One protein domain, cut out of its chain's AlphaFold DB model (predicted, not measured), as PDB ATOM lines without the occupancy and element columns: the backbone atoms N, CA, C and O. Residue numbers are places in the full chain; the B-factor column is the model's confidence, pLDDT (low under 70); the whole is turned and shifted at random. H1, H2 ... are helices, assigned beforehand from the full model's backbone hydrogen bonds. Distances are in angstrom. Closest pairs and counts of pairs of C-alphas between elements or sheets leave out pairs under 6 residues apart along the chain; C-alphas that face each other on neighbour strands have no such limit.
ATOM      1  N   MET A  38      46.768 -18.375  39.859       58.31
ATOM      2  CA  MET A  38      45.680 -18.909  39.034       58.31
ATOM      3  C   MET A  38      45.882 -20.394  38.735       58.31
ATOM      4  O   MET A  38      44.913 -21.141  38.825       58.31
ATOM      5  N   GLU A  39      47.113 -20.840  38.460       67.81
ATOM      6  CA  GLU A  39      47.409 -22.272  38.336       67.81
ATOM      7  C   GLU A  39      47.210 -23.013  39.661       67.81
ATOM      8  O   GLU A  39      46.583 -24.071  39.681       67.81
ATOM      9  N   GLN A  40      47.658 -22.444  40.786       76.44
ATOM     10  CA  GLN A  40      47.495 -23.071  42.103       76.44
ATOM     11  C   GLN A  40      46.021 -23.294  42.481       76.44
ATOM     12  O   GLN A  40      45.695 -24.248  43.194       76.44
ATOM     13  N   TRP A  41      45.123 -22.418  42.026       86.25
ATOM     14  CA  TRP A  41      43.679 -22.525  42.256       86.25
ATOM     15  C   TRP A  41      42.921 -23.098  41.054       86.25
ATOM     16  O   TRP A  41      41.691 -23.030  41.018       86.25
ATOM     17  N   SER A  42      43.632 -23.666  40.080       88.31
ATOM     18  CA  SER A  42      43.032 -24.348  38.936       88.31
ATOM     19  C   SER A  42      42.910 -25.849  39.186       88.31
ATOM     20  O   SER A  42      43.829 -26.485  39.702       88.31
ATOM     21  N   VAL A  43      41.757 -26.423  38.844       89.69
ATOM     22  CA  VAL A  43      41.496 -27.867  38.939       89.69
ATOM     23  C   VAL A  43      40.564 -28.274  37.807       89.69
ATOM     24  O   VAL A  43      39.535 -27.630  37.603       89.69
ATOM     25  N   GLY A  44      40.912 -29.326  37.059       81.38
ATOM     26  CA  GLY A  44      40.062 -29.864  35.987       81.38
ATOM     27  C   GLY A  44      39.655 -28.839  34.918       81.38
ATOM     28  O   GLY A  44      38.559 -28.928  34.382       81.38
ATOM     29  N   GLY A  45      40.487 -27.825  34.654       89.69
ATOM     30  CA  GLY A  45      40.184 -26.743  33.703       89.69
ATOM     31  C   GLY A  45      39.344 -25.585  34.260       89.69
ATOM     32  O   GLY A  45      39.100 -24.620  33.539       89.69
ATOM     33  N   TYR A  46      38.943 -25.629  35.536       91.94
ATOM     34  CA  TYR A  46      38.235 -24.543  36.219       91.94
ATOM     35  C   TYR A  46      39.179 -23.785  37.152       91.94
ATOM     36  O   TYR A  46      39.922 -24.393  37.918       91.94
ATOM     37  N   THR A  47      39.115 -22.454  37.139       92.44
ATOM     38  CA  THR A  47      39.822 -21.593  38.100       92.44
ATOM     39  C   THR A  47      38.881 -21.177  39.223       92.44
ATOM     40  O   THR A  47      37.859 -20.534  38.972       92.44
ATOM     41  N   PHE A  48      39.224 -21.513  40.464       91.44
ATOM     42  CA  PHE A  48      38.413 -21.190  41.634       91.44
ATOM     43  C   PHE A  48      38.809 -19.839  42.238       91.44
ATOM     44  O   PHE A  48      39.974 -19.454  42.238       91.44
ATOM     45  N   GLY A  49      37.831 -19.114  42.790       88.75
ATOM     46  CA  GLY A  49      38.068 -17.822  43.451       88.75
ATOM     47  C   GLY A  49      38.619 -17.929  44.880       88.75
ATOM     48  O   GLY A  49      38.911 -16.910  45.499       88.75
ATOM     49  N   SER A  50      38.720 -19.147  45.417       89.69
ATOM     50  CA  SER A  50      39.121 -19.445  46.792       89.69
ATOM     51  C   SER A  50      39.966 -20.715  46.821       89.69
ATOM     52  O   SER A  50      39.605 -21.720  46.208       89.69
ATOM     53  N   GLU A  51      41.053 -20.694  47.595       90.31
ATOM     54  CA  GLU A  51      41.924 -21.857  47.805       90.31
ATOM     55  C   GLU A  51      41.156 -23.063  48.367       90.31
ATOM     56  O   GLU A  51      41.388 -24.193  47.945       90.31
ATOM     57  N   LYS A  52      40.194 -22.820  49.269       92.31
ATOM     58  CA  LYS A  52      39.357 -23.878  49.853       92.31
ATOM     59  C   LYS A  52      38.491 -24.561  48.801       92.31
ATOM     60  O   LYS A  52      38.352 -25.777  48.823       92.31
ATOM     61  N   ASP A  53      37.935 -23.787  47.873       92.38
ATOM     62  CA  ASP A  53      37.083 -24.335  46.816       92.38
ATOM     63  C   ASP A  53      37.929 -25.154  45.827       92.38
ATOM     64  O   ASP A  53      37.514 -26.235  45.408       92.38
ATOM     65  N   ALA A  54      39.154 -24.697  45.536       93.56
ATOM     66  CA  ALA A  54      40.129 -25.457  44.755       93.56
ATOM     67  C   ALA A  54      40.566 -26.752  45.463       93.56
ATOM     68  O   ALA A  54      40.768 -27.779  44.821       93.56
ATOM     69  N   GLU A  55      40.733 -26.737  46.785       94.56
ATOM     70  CA  GLU A  55      41.081 -27.937  47.551       94.56
ATOM     71  C   GLU A  55      39.947 -28.968  47.537       94.56
ATOM     72  O   GLU A  55      40.198 -30.138  47.249       94.56
ATOM     73  N   ILE A  56      38.696 -28.530  47.727       95.19
ATOM     74  CA  ILE A  56      37.518 -29.400  47.595       95.19
ATOM     75  C   ILE A  56      37.470 -30.008  46.188       95.19
ATOM     76  O   ILE A  56      37.285 -31.216  46.056       95.19
ATOM     77  N   ALA A  57      37.702 -29.217  45.137       95.38
ATOM     78  CA  ALA A  57      37.722 -29.721  43.764       95.38
ATOM     79  C   ALA A  57      38.831 -30.765  43.536       95.38
ATOM     80  O   ALA A  57      38.586 -31.785  42.894       95.38
ATOM     81  N   ARG A  58      40.026 -30.571  44.115       94.94
ATOM     82  CA  ARG A  58      41.126 -31.556  44.070       94.94
ATOM     83  C   ARG A  58      40.771 -32.854  44.790       94.94
ATOM     84  O   ARG A  58      41.143 -33.940  44.348       94.94
ATOM     85  N   GLU A  59      40.086 -32.767  45.924       96.19
ATOM     86  CA  GLU A  59      39.594 -33.957  46.616       96.19
ATOM     87  C   GLU A  59      38.510 -34.678  45.816       96.19
ATOM     88  O   GLU A  59      38.504 -35.909  45.767       96.19
ATOM     89  N   GLU A  60      37.593 -33.931  45.201       96.19
ATOM     90  CA  GLU A  60      36.568 -34.482  44.320       96.19
ATOM     91  C   GLU A  60      37.192 -35.187  43.114       96.19
ATOM     92  O   GLU A  60      36.809 -36.318  42.834       96.19
ATOM     93  N   GLU A  61      38.212 -34.610  42.477       95.19
ATOM     94  CA  GLU A  61      38.950 -35.244  41.376       95.19
ATOM     95  C   GLU A  61      39.560 -36.591  41.797       95.19
ATOM     96  O   GLU A  61      39.354 -37.607  41.131       95.19
ATOM     97  N   LYS A  62      40.213 -36.649  42.965       96.00
ATOM     98  CA  LYS A  62      40.743 -37.907  43.521       96.00
ATOM     99  C   LYS A  62      39.637 -38.931  43.788       96.00
ATOM    100  O   LYS A  62      39.806 -40.116  43.493       96.00
ATOM    101  N   LYS A  63      38.504 -38.490  44.350       95.25
ATOM    102  CA  LYS A  63      37.326 -39.344  44.588       95.25
ATOM    103  C   LYS A  63      36.769 -39.876  43.269       95.25
ATOM    104  O   LYS A  63      36.447 -41.060  43.199       95.25
ATOM    105  N   ILE A  64      36.704 -39.045  42.229       95.75
ATOM    106  CA  ILE A  64      36.282 -39.440  40.881       95.75
ATOM    107  C   ILE A  64      37.228 -40.503  40.332       95.75
ATOM    108  O   ILE A  64      36.756 -41.570  39.961       95.75
ATOM    109  N   THR A  65      38.547 -40.278  40.352       95.50
ATOM    110  CA  THR A  65      39.529 -41.268  39.868       95.50
ATOM    111  C   THR A  65      39.355 -42.620  40.564       95.50
ATOM    112  O   THR A  65      39.391 -43.674  39.929       95.50
ATOM    113  N   TYR A  66      39.128 -42.597  41.878       94.69
ATOM    114  CA  TYR A  66      38.905 -43.803  42.664       94.69
ATOM    115  C   TYR A  66      37.595 -44.525  42.314       94.69
ATOM    116  O   TYR A  66      37.580 -45.754  42.222       94.69
ATOM    117  N   LEU A  67      36.501 -43.781  42.130       93.56
ATOM    118  CA  LEU A  67      35.219 -44.350  41.714       93.56
ATOM    119  C   LEU A  67      35.313 -44.931  40.305       93.56
ATOM    120  O   LEU A  67      34.859 -46.052  40.093       93.56
ATOM    121  N   GLU A  68      35.963 -44.224  39.382       92.81
ATOM    122  CA  GLU A  68      36.139 -44.647  37.994       92.81
ATOM    123  C   GLU A  68      36.870 -45.985  37.893       92.81
ATOM    124  O   GLU A  68      36.447 -46.878  37.163       92.81
ATOM    125  N   ALA A  69      37.922 -46.164  38.695       93.12
ATOM    126  CA  ALA A  69      38.702 -47.397  38.729       93.12
ATOM    127  C   ALA A  69      37.898 -48.622  39.208       93.12
ATOM    128  O   ALA A  69      38.287 -49.757  38.941       93.12
ATOM    129  N   ARG A  70      36.800 -48.410  39.945       90.12
ATOM    130  CA  ARG A  70      35.965 -49.478  40.527       90.12
ATOM    131  C   ARG A  70      34.586 -49.580  39.886       90.12
ATOM    132  O   ARG A  70      33.798 -50.440  40.281       90.12
ATOM    133  N   MET A  71      34.273 -48.710  38.933       89.44
ATOM    134  CA  MET A  71      32.958 -48.659  38.319       89.44
ATOM    135  C   MET A  71      32.810 -49.741  37.253       89.44
ATOM    136  O   MET A  71      33.650 -49.894  36.368       89.44
ATOM    137  N   ASN A  72      31.705 -50.484  37.316       90.25
ATOM    138  CA  ASN A  72      31.391 -51.500  36.321       90.25
ATOM    139  C   ASN A  72      30.423 -50.960  35.259       90.25
ATOM    140  O   ASN A  72      29.213 -51.131  35.365       90.25
ATOM    141  N   TYR A  73      30.961 -50.374  34.189       88.75
ATOM    142  CA  TYR A  73      30.169 -49.894  33.047       88.75
ATOM    143  C   TYR A  73      29.513 -51.003  32.217       88.75
ATOM    144  O   TYR A  73      28.733 -50.713  31.317       88.75
ATOM    145  N   LYS A  74      29.802 -52.283  32.479       88.81
ATOM    146  CA  LYS A  74      29.114 -53.382  31.784       88.81
ATOM    147  C   LYS A  74      27.680 -53.563  32.280       88.81
ATOM    148  O   LYS A  74      26.866 -54.145  31.573       88.81
ATOM    149  N   GLU A  75      27.386 -53.080  33.486       90.12
ATOM    150  CA  GLU A  75      26.106 -53.262  34.156       90.12
ATOM    151  C   GLU A  75      25.460 -51.895  34.444       90.12
ATOM    152  O   GLU A  75      25.789 -51.244  35.442       90.12
ATOM    153  N   PRO A  76      24.537 -51.426  33.584       90.38
ATOM    154  CA  PRO A  76      23.990 -50.075  33.691       90.38
ATOM    155  C   PRO A  76      23.160 -49.875  34.971       90.38
ATOM    156  O   PRO A  76      23.148 -48.778  35.530       90.38
ATOM    157  N   GLU A  77      22.530 -50.927  35.502       91.06
ATOM    158  CA  GLU A  77      21.795 -50.865  36.773       91.06
ATOM    159  C   GLU A  77      22.712 -50.583  37.973       91.06
ATOM    160  O   GLU A  77      22.368 -49.776  38.842       91.06
ATOM    161  N   SER A  78      23.905 -51.183  37.999       91.94
ATOM    162  CA  SER A  78      24.914 -50.931  39.034       91.94
ATOM    163  C   SER A  78      25.376 -49.471  39.000       91.94
ATOM    164  O   SER A  78      25.401 -48.789  40.030       91.94
ATOM    165  N   VAL A  79      25.620 -48.935  37.799       92.56
ATOM    166  CA  VAL A  79      25.957 -47.515  37.608       92.56
ATOM    167  C   VAL A  79      24.811 -46.606  38.063       92.56
ATOM    168  O   VAL A  79      25.061 -45.606  38.736       92.56
ATOM    169  N   LEU A  80      23.551 -46.965  37.789       93.81
ATOM    170  CA  LEU A  80      22.383 -46.200  38.237       93.81
ATOM    171  C   LEU A  80      22.286 -46.144  39.767       93.81
ATOM    172  O   LEU A  80      21.979 -45.090  40.328       93.81
ATOM    173  N   GLN A  81      22.541 -47.260  40.453       93.00
ATOM    174  CA  GLN A  81      22.542 -47.304  41.917       93.00
ATOM    175  C   GLN A  81      23.653 -46.436  42.509       93.00
ATOM    176  O   GLN A  81      23.411 -45.694  43.463       93.00
ATOM    177  N   ILE A  82      24.857 -46.497  41.935       93.62
ATOM    178  CA  ILE A  82      25.982 -45.658  42.357       93.62
ATOM    179  C   ILE A  82      25.648 -44.181  42.122       93.62
ATOM    180  O   ILE A  82      25.778 -43.380  43.044       93.62
ATOM    181  N   TYR A  83      25.132 -43.828  40.945       93.81
ATOM    182  CA  TYR A  83      24.705 -42.467  40.616       93.81
ATOM    183  C   TYR A  83      23.671 -41.926  41.617       93.81
ATOM    184  O   TYR A  83      23.842 -40.834  42.159       93.81
ATOM    185  N   LYS A  84      22.638 -42.716  41.945       94.50
ATOM    186  CA  LYS A  84      21.636 -42.354  42.964       94.50
ATOM    187  C   LYS A  84      22.274 -42.106  44.333       94.50
ATOM    188  O   LYS A  84      21.995 -41.080  44.947       94.50
ATOM    189  N   LYS A  85      23.175 -42.990  44.773       94.69
ATOM    190  CA  LYS A  85      23.898 -42.845  46.049       94.69
ATOM    191  C   LYS A  85      24.802 -41.613  46.081       94.69
ATOM    192  O   LYS A  85      24.910 -40.968  47.122       94.69
ATOM    193  N   ILE A  86      25.460 -41.283  44.970       94.12
ATOM    194  CA  ILE A  86      26.301 -40.084  44.860       94.12
ATOM    195  C   ILE A  86      25.444 -38.823  45.039       94.12
ATOM    196  O   ILE A  86      25.834 -37.925  45.789       94.12
ATOM    197  N   LEU A  87      24.277 -38.767  44.386       93.12
ATOM    198  CA  LEU A  87      23.350 -37.637  44.495       93.12
ATOM    199  C   LEU A  87      22.746 -37.501  45.897       93.12
ATOM    200  O   LEU A  87      22.653 -36.388  46.413       93.12
ATOM    201  N   GLU A  88      22.355 -38.615  46.516       93.31
ATOM    202  CA  GLU A  88      21.783 -38.640  47.867       93.31
ATOM    203  C   GLU A  88      22.782 -38.120  48.910       93.31
ATOM    204  O   GLU A  88      22.456 -37.230  49.697       93.31
ATOM    205  N   ASN A  89      24.026 -38.604  48.851       93.62
ATOM    206  CA  ASN A  89      25.088 -38.217  49.780       93.62
ATOM    207  C   ASN A  89      25.773 -36.892  49.424       93.62
ATOM    208  O   ASN A  89      26.637 -36.444  50.175       93.62
ATOM    209  N   ARG A  90      25.421 -36.274  48.287       91.75
ATOM    210  CA  ARG A  90      26.024 -35.026  47.788       91.75
ATOM    211  C   ARG A  90      27.554 -35.071  47.791       91.75
ATOM    212  O   ARG A  90      28.209 -34.156  48.282       91.75
ATOM    213  N   LEU A  91      28.122 -36.148  47.248       91.19
ATOM    214  CA  LEU A  91      29.579 -36.346  47.256       91.19
ATOM    215  C   LEU A  91      30.336 -35.338  46.381       91.19
ATOM    216  O   LEU A  91      31.545 -35.191  46.548       91.19
ATOM    217  N   PHE A  92      29.620 -34.681  45.466       94.19
ATOM    218  CA  PHE A  92      30.150 -33.746  44.485       94.19
ATOM    219  C   PHE A  92      29.343 -32.450  44.495       94.19
ATOM    220  O   PHE A  92      28.118 -32.473  44.358       94.19
ATOM    221  N   VAL A  93      30.041 -31.332  44.670       91.25
ATOM    222  CA  VAL A  93      29.474 -29.978  44.739       91.25
ATOM    223  C   VAL A  93      30.186 -29.038  43.768       91.25
ATOM    224  O   VAL A  93      29.588 -28.070  43.295       91.25
ATOM    225  N   THR A  94      31.456 -29.299  43.453       93.75
ATOM    226  CA  THR A  94      32.236 -28.423  42.572       93.75
ATOM    227  C   THR A  94      31.903 -28.655  41.093       93.75
ATOM    228  O   THR A  94      31.360 -29.706  40.738       93.75
ATOM    229  N   PRO A  95      32.234 -27.708  40.191       93.06
ATOM    230  CA  PRO A  95      32.049 -27.885  38.749       93.06
ATOM    231  C   PRO A  95      32.697 -29.163  38.195       93.06
ATOM    232  O   PRO A  95      32.083 -29.844  37.379       93.06
ATOM    233  N   VAL A  96      33.875 -29.538  38.709       94.75
ATOM    234  CA  VAL A  96      34.585 -30.781  38.353       94.75
ATOM    235  C   VAL A  96      33.735 -32.010  38.700       94.75
ATOM    236  O   VAL A  96      33.537 -32.909  37.884       94.75
ATOM    237  N   GLY A  97      33.158 -32.021  39.901       94.12
ATOM    238  CA  GLY A  97      32.220 -33.050  40.341       94.12
ATOM    239  C   GLY A  97      30.938 -33.111  39.503       94.12
ATOM    240  O   GLY A  97      30.449 -34.194  39.170       94.12
ATOM    241  N   HIS A  98      30.401 -31.953  39.119       93.88
ATOM    242  CA  HIS A  98      29.219 -31.861  38.262       93.88
ATOM    243  C   HIS A  98      29.466 -32.408  36.852       93.88
ATOM    244  O   HIS A  98      28.601 -33.103  36.319       93.88
ATOM    245  N   GLU A  99      30.633 -32.149  36.266       94.19
ATOM    246  CA  GLU A  99      31.025 -32.713  34.972       94.19
ATOM    247  C   GLU A  99      31.010 -34.245  35.005       94.19
ATOM    248  O   GLU A  99      30.447 -34.897  34.121       94.19
ATOM    249  N   TYR A 100      31.528 -34.830  36.086       94.38
ATOM    250  CA  TYR A 100      31.488 -36.271  36.282       94.38
ATOM    251  C   TYR A 100      30.061 -36.826  36.402       94.38
ATOM    252  O   TYR A 100      29.719 -37.830  35.773       94.38
ATOM    253  N   LEU A 101      29.193 -36.156  37.163       94.56
ATOM    254  CA  LEU A 101      27.781 -36.537  37.269       94.56
ATOM    255  C   LEU A 101      27.073 -36.508  35.910       94.56
ATOM    256  O   LEU A 101      26.291 -37.412  35.612       94.56
ATOM    257  N   VAL A 102      27.364 -35.504  35.078       95.00
ATOM    258  CA  VAL A 102      26.835 -35.407  33.710       95.00
ATOM    259  C   VAL A 102      27.345 -36.562  32.848       95.00
ATOM    260  O   VAL A 102      26.556 -37.175  32.131       95.00
ATOM    261  N   LYS A 103      28.628 -36.927  32.957       94.00
ATOM    262  CA  LYS A 103      29.193 -38.095  32.263       94.00
ATOM    263  C   LYS A 103      28.441 -39.384  32.617       94.00
ATOM    264  O   LYS A 103      28.046 -40.122  31.714       94.00
ATOM    265  N   LEU A 104      28.199 -39.638  33.908       93.12
ATOM    266  CA  LEU A 104      27.431 -40.808  34.356       93.12
ATOM    267  C   LEU A 104      25.985 -40.769  33.861       93.12
ATOM    268  O   LEU A 104      25.464 -41.778  33.393       93.12
ATOM    269  N   GLN A 105      25.340 -39.605  33.930       93.12
ATOM    270  CA  GLN A 105      23.982 -39.429  33.434       93.12
ATOM    271  C   GLN A 105      23.886 -39.729  31.931       93.12
ATOM    272  O   GLN A 105      22.985 -40.453  31.519       93.12
ATOM    273  N   ASN A 106      24.825 -39.225  31.127       93.56
ATOM    274  CA  ASN A 106      24.866 -39.471  29.685       93.56
ATOM    275  C   ASN A 106      25.041 -40.959  29.373       93.56
ATOM    276  O   ASN A 106      24.294 -41.497  28.559       93.56
ATOM    277  N   PHE A 107      25.948 -41.639  30.080       92.00
ATOM    278  CA  PHE A 107      26.125 -43.086  29.953       92.00
ATOM    279  C   PHE A 107      24.821 -43.853  30.239       92.00
ATOM    280  O   PHE A 107      24.433 -44.738  29.478       92.00
ATOM    281  N   LEU A 108      24.105 -43.485  31.307       91.44
ATOM    282  CA  LEU A 108      22.830 -44.117  31.665       91.44
ATOM    283  C   LEU A 108      21.738 -43.861  30.620       91.44
ATOM    284  O   LEU A 108      20.955 -44.762  30.330       91.44
ATOM    285  N   VAL A 109      21.699 -42.659  30.037       91.12
ATOM    286  CA  VAL A 109      20.750 -42.293  28.973       91.12
ATOM    287  C   VAL A 109      21.035 -43.040  27.666       91.12
ATOM    288  O   VAL A 109      20.097 -43.363  26.939       91.12
ATOM    289  N   GLU A 110      22.304 -43.302  27.356       90.06
ATOM    290  CA  GLU A 110      22.724 -44.032  26.154       90.06
ATOM    291  C   GLU A 110      22.540 -45.554  26.295       90.06
ATOM    292  O   GLU A 110      22.303 -46.259  25.309       90.06
ATOM    293  N   SER A 111      22.597 -46.073  27.525       85.75
ATOM    294  CA  SER A 111      22.421 -47.498  27.801       85.75
ATOM    295  C   SER A 111      21.005 -47.996  27.464       85.75
ATOM    296  O   SER A 111      19.992 -47.411  27.853       85.75
ATOM    297  N   LYS A 112      20.910 -49.124  26.750       76.62
ATOM    298  CA  LYS A 112      19.628 -49.790  26.472       76.62
ATOM    299  C   LYS A 112      19.185 -50.549  27.725       76.62
ATOM    300  O   LYS A 112      19.851 -51.497  28.119       76.62
ATOM    301  N   GLY A 113      18.066 -50.149  28.328       74.69
ATOM    302  CA  GLY A 113      17.472 -50.849  29.478       74.69
ATOM    303  C   GLY A 113      17.040 -49.948  30.634       74.69
ATOM    304  O   GLY A 113      16.270 -50.393  31.478       74.69
ATOM    305  N   ILE A 114      17.462 -48.679  30.656       80.31
ATOM    306  CA  ILE A 114      17.068 -47.715  31.693       80.31
ATOM    307  C   ILE A 114      16.121 -46.674  31.098       80.31
ATOM    308  O   ILE A 114      16.441 -45.998  30.123       80.31
ATOM    309  N   SER A 115      14.942 -46.525  31.704       83.31
ATOM    310  CA  SER A 115      13.994 -45.478  31.316       83.31
ATOM    311  C   SER A 115      14.477 -44.114  31.808       83.31
ATOM    312  O   SER A 115      14.939 -43.992  32.946       83.31
ATOM    313  N   LYS A 116      14.332 -43.065  30.990       83.56
ATOM    314  CA  LYS A 116      14.793 -41.702  31.323       83.56
ATOM    315  C   LYS A 116      14.174 -41.163  32.617       83.56
ATOM    316  O   LYS A 116      14.792 -40.357  33.304       83.56
ATOM    317  N   GLU A 117      12.986 -41.634  32.976       85.75
ATOM    318  CA  GLU A 117      12.253 -41.265  34.189       85.75
ATOM    319  C   GLU A 117      12.912 -41.808  35.465       85.75
ATOM    320  O   GLU A 117      12.744 -41.234  36.539       85.75
ATOM    321  N   GLN A 118      13.672 -42.903  35.370       86.56
ATOM    322  CA  GLN A 118      14.329 -43.526  36.522       86.56
ATOM    323  C   GLN A 118      15.638 -42.842  36.918       86.56
ATOM    324  O   GLN A 118      16.170 -43.147  37.992       86.56
ATOM    325  N   ILE A 119      16.162 -41.963  36.058       89.44
ATOM    326  CA  ILE A 119      17.429 -41.257  36.235       89.44
ATOM    327  C   ILE A 119      17.137 -39.920  36.930       89.44
ATOM    328  O   ILE A 119      16.562 -39.020  36.310       89.44
ATOM    329  N   PRO A 120      17.521 -39.741  38.210       89.50
ATOM    330  CA  PRO A 120      17.309 -38.468  38.879       89.50
ATOM    331  C   PRO A 120      18.058 -37.333  38.176       89.50
ATOM    332  O   PRO A 120      19.187 -37.497  37.704       89.50
ATOM    333  N   LYS A 121      17.433 -36.157  38.134       92.44
ATOM    334  CA  LYS A 121      18.068 -34.936  37.631       92.44
ATOM    335  C   LYS A 121      19.131 -34.463  38.624       92.44
ATOM    336  O   LYS A 121      18.920 -34.549  39.833       92.44
ATOM    337  N   ILE A 122      20.236 -33.926  38.113       91.00
ATOM    338  CA  ILE A 122      21.304 -33.349  38.936       91.00
ATOM    339  C   ILE A 122      20.782 -32.040  39.558       91.00
ATOM    340  O   ILE A 122      20.401 -31.131  38.813       91.00
ATOM    341  N   PRO A 123      20.715 -31.918  40.896       86.81
ATOM    342  CA  PRO A 123      20.280 -30.688  41.542       86.81
ATOM    343  C   PRO A 123      21.376 -29.620  41.455       86.81
ATOM    344  O   PRO A 123      22.550 -29.897  41.684       86.81
ATOM    345  N   LEU A 124      20.979 -28.380  41.166       83.75
ATOM    346  CA  LEU A 124      21.855 -27.210  41.228       83.75
ATOM    347  C   LEU A 124      21.475 -26.392  42.463       83.75
ATOM    348  O   LEU A 124      20.319 -26.000  42.615       83.75
ATOM    349  N   PHE A 125      22.436 -26.144  43.351       77.69
ATOM    350  CA  PHE A 125      22.216 -25.324  44.553       77.69
ATOM    351  C   PHE A 125      22.540 -23.846  44.322       77.69
ATOM    352  O   PHE A 125      22.111 -22.988  45.093       77.69
ATOM    353  N   ASN A 126      23.249 -23.548  43.234       80.19
ATOM    354  CA  ASN A 126      23.587 -22.189  42.848       80.19
ATOM    355  C   ASN A 126      22.408 -21.549  42.111       80.19
ATOM    356  O   ASN A 126      21.836 -22.128  41.185       80.19
TER     357      ASN A 126
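What this domain is: This is residues 38 to 126 of the 225 residues of an uncharacterized protein of bacterium 1XD42-8 (UniProt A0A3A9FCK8). Three helices run lengthwise in an elongated body as a loose three-helix arrangement: H3 packs on both of the others, while H1 and H2 have no contact with each other and the three centres make a triangle. Residues 38 to 50, with a small antiparallel pairing of 42 to 43 with 46 to 47, lie at the end where H1 begins, and the tail of residues 111 to 126 turns beyond the end of H3 and folds back along H2 and H3. The printed part has 89 residues with three named helices, in the order H1, H2, H3, and no named strand; the class is all helix. The whole is compact, with a radius of gyration of the C-alphas of 14.0 A, and it spans 44 by 28 by 21 A.

Where its parts are: Residues 38 to 50 come first and hold no named element. H1, the longest helix, is residues 51 to 70 and measures 29.2 A from first to last C-alpha; C-alpha 51 is at (41.924, -21.857, 47.805). H2 is residues 76 to 89, 20.0 A long, and its C-alpha 76 is at (23.990, -50.075, 33.691). H3 is residues 95 to 110, 22.5 A long, and ends with C-alpha 110 at (22.724, -44.032, 26.154). Residues 111 to 126 hold no named element.

How they stand to each other: H1 touches H3 with residues 57 to 64 alone, and H3 touches H1 with residues 95 to 100 alone. Their closest C-alphas are those of Glu 60 and Gly 97, 6.1 A apart. H1 and H3 run the same way at a shallow tilt of 30 degrees. H2 and H3 form a helical hairpin and touch, H3 with residues 101 to 108 alone. Their closest C-alphas are those of Pro 76 and Leu 108, 6.4 A apart. They run opposite ways at a shallow tilt of 31 degrees. H1 and H2 are apart, though they follow each other in the chain. In H2 and H3 every O i to N i+4 pair is within hydrogen-bond range; in H1 15 of 16 are.

The domain as a whole: The two C-alphas farthest apart are those of Met 38 and Gly 113, at 43.7 A. The first and last printed C-alphas, those of Met 38 and Asn 126, are 22.7 A apart. The printed part has no cut. The links from H1 to H2 and from H2 to H3 are both tight, with 5 residues in each. The mean pLDDT of the printed part is 90.2, and residues 38 to 39 are under 70.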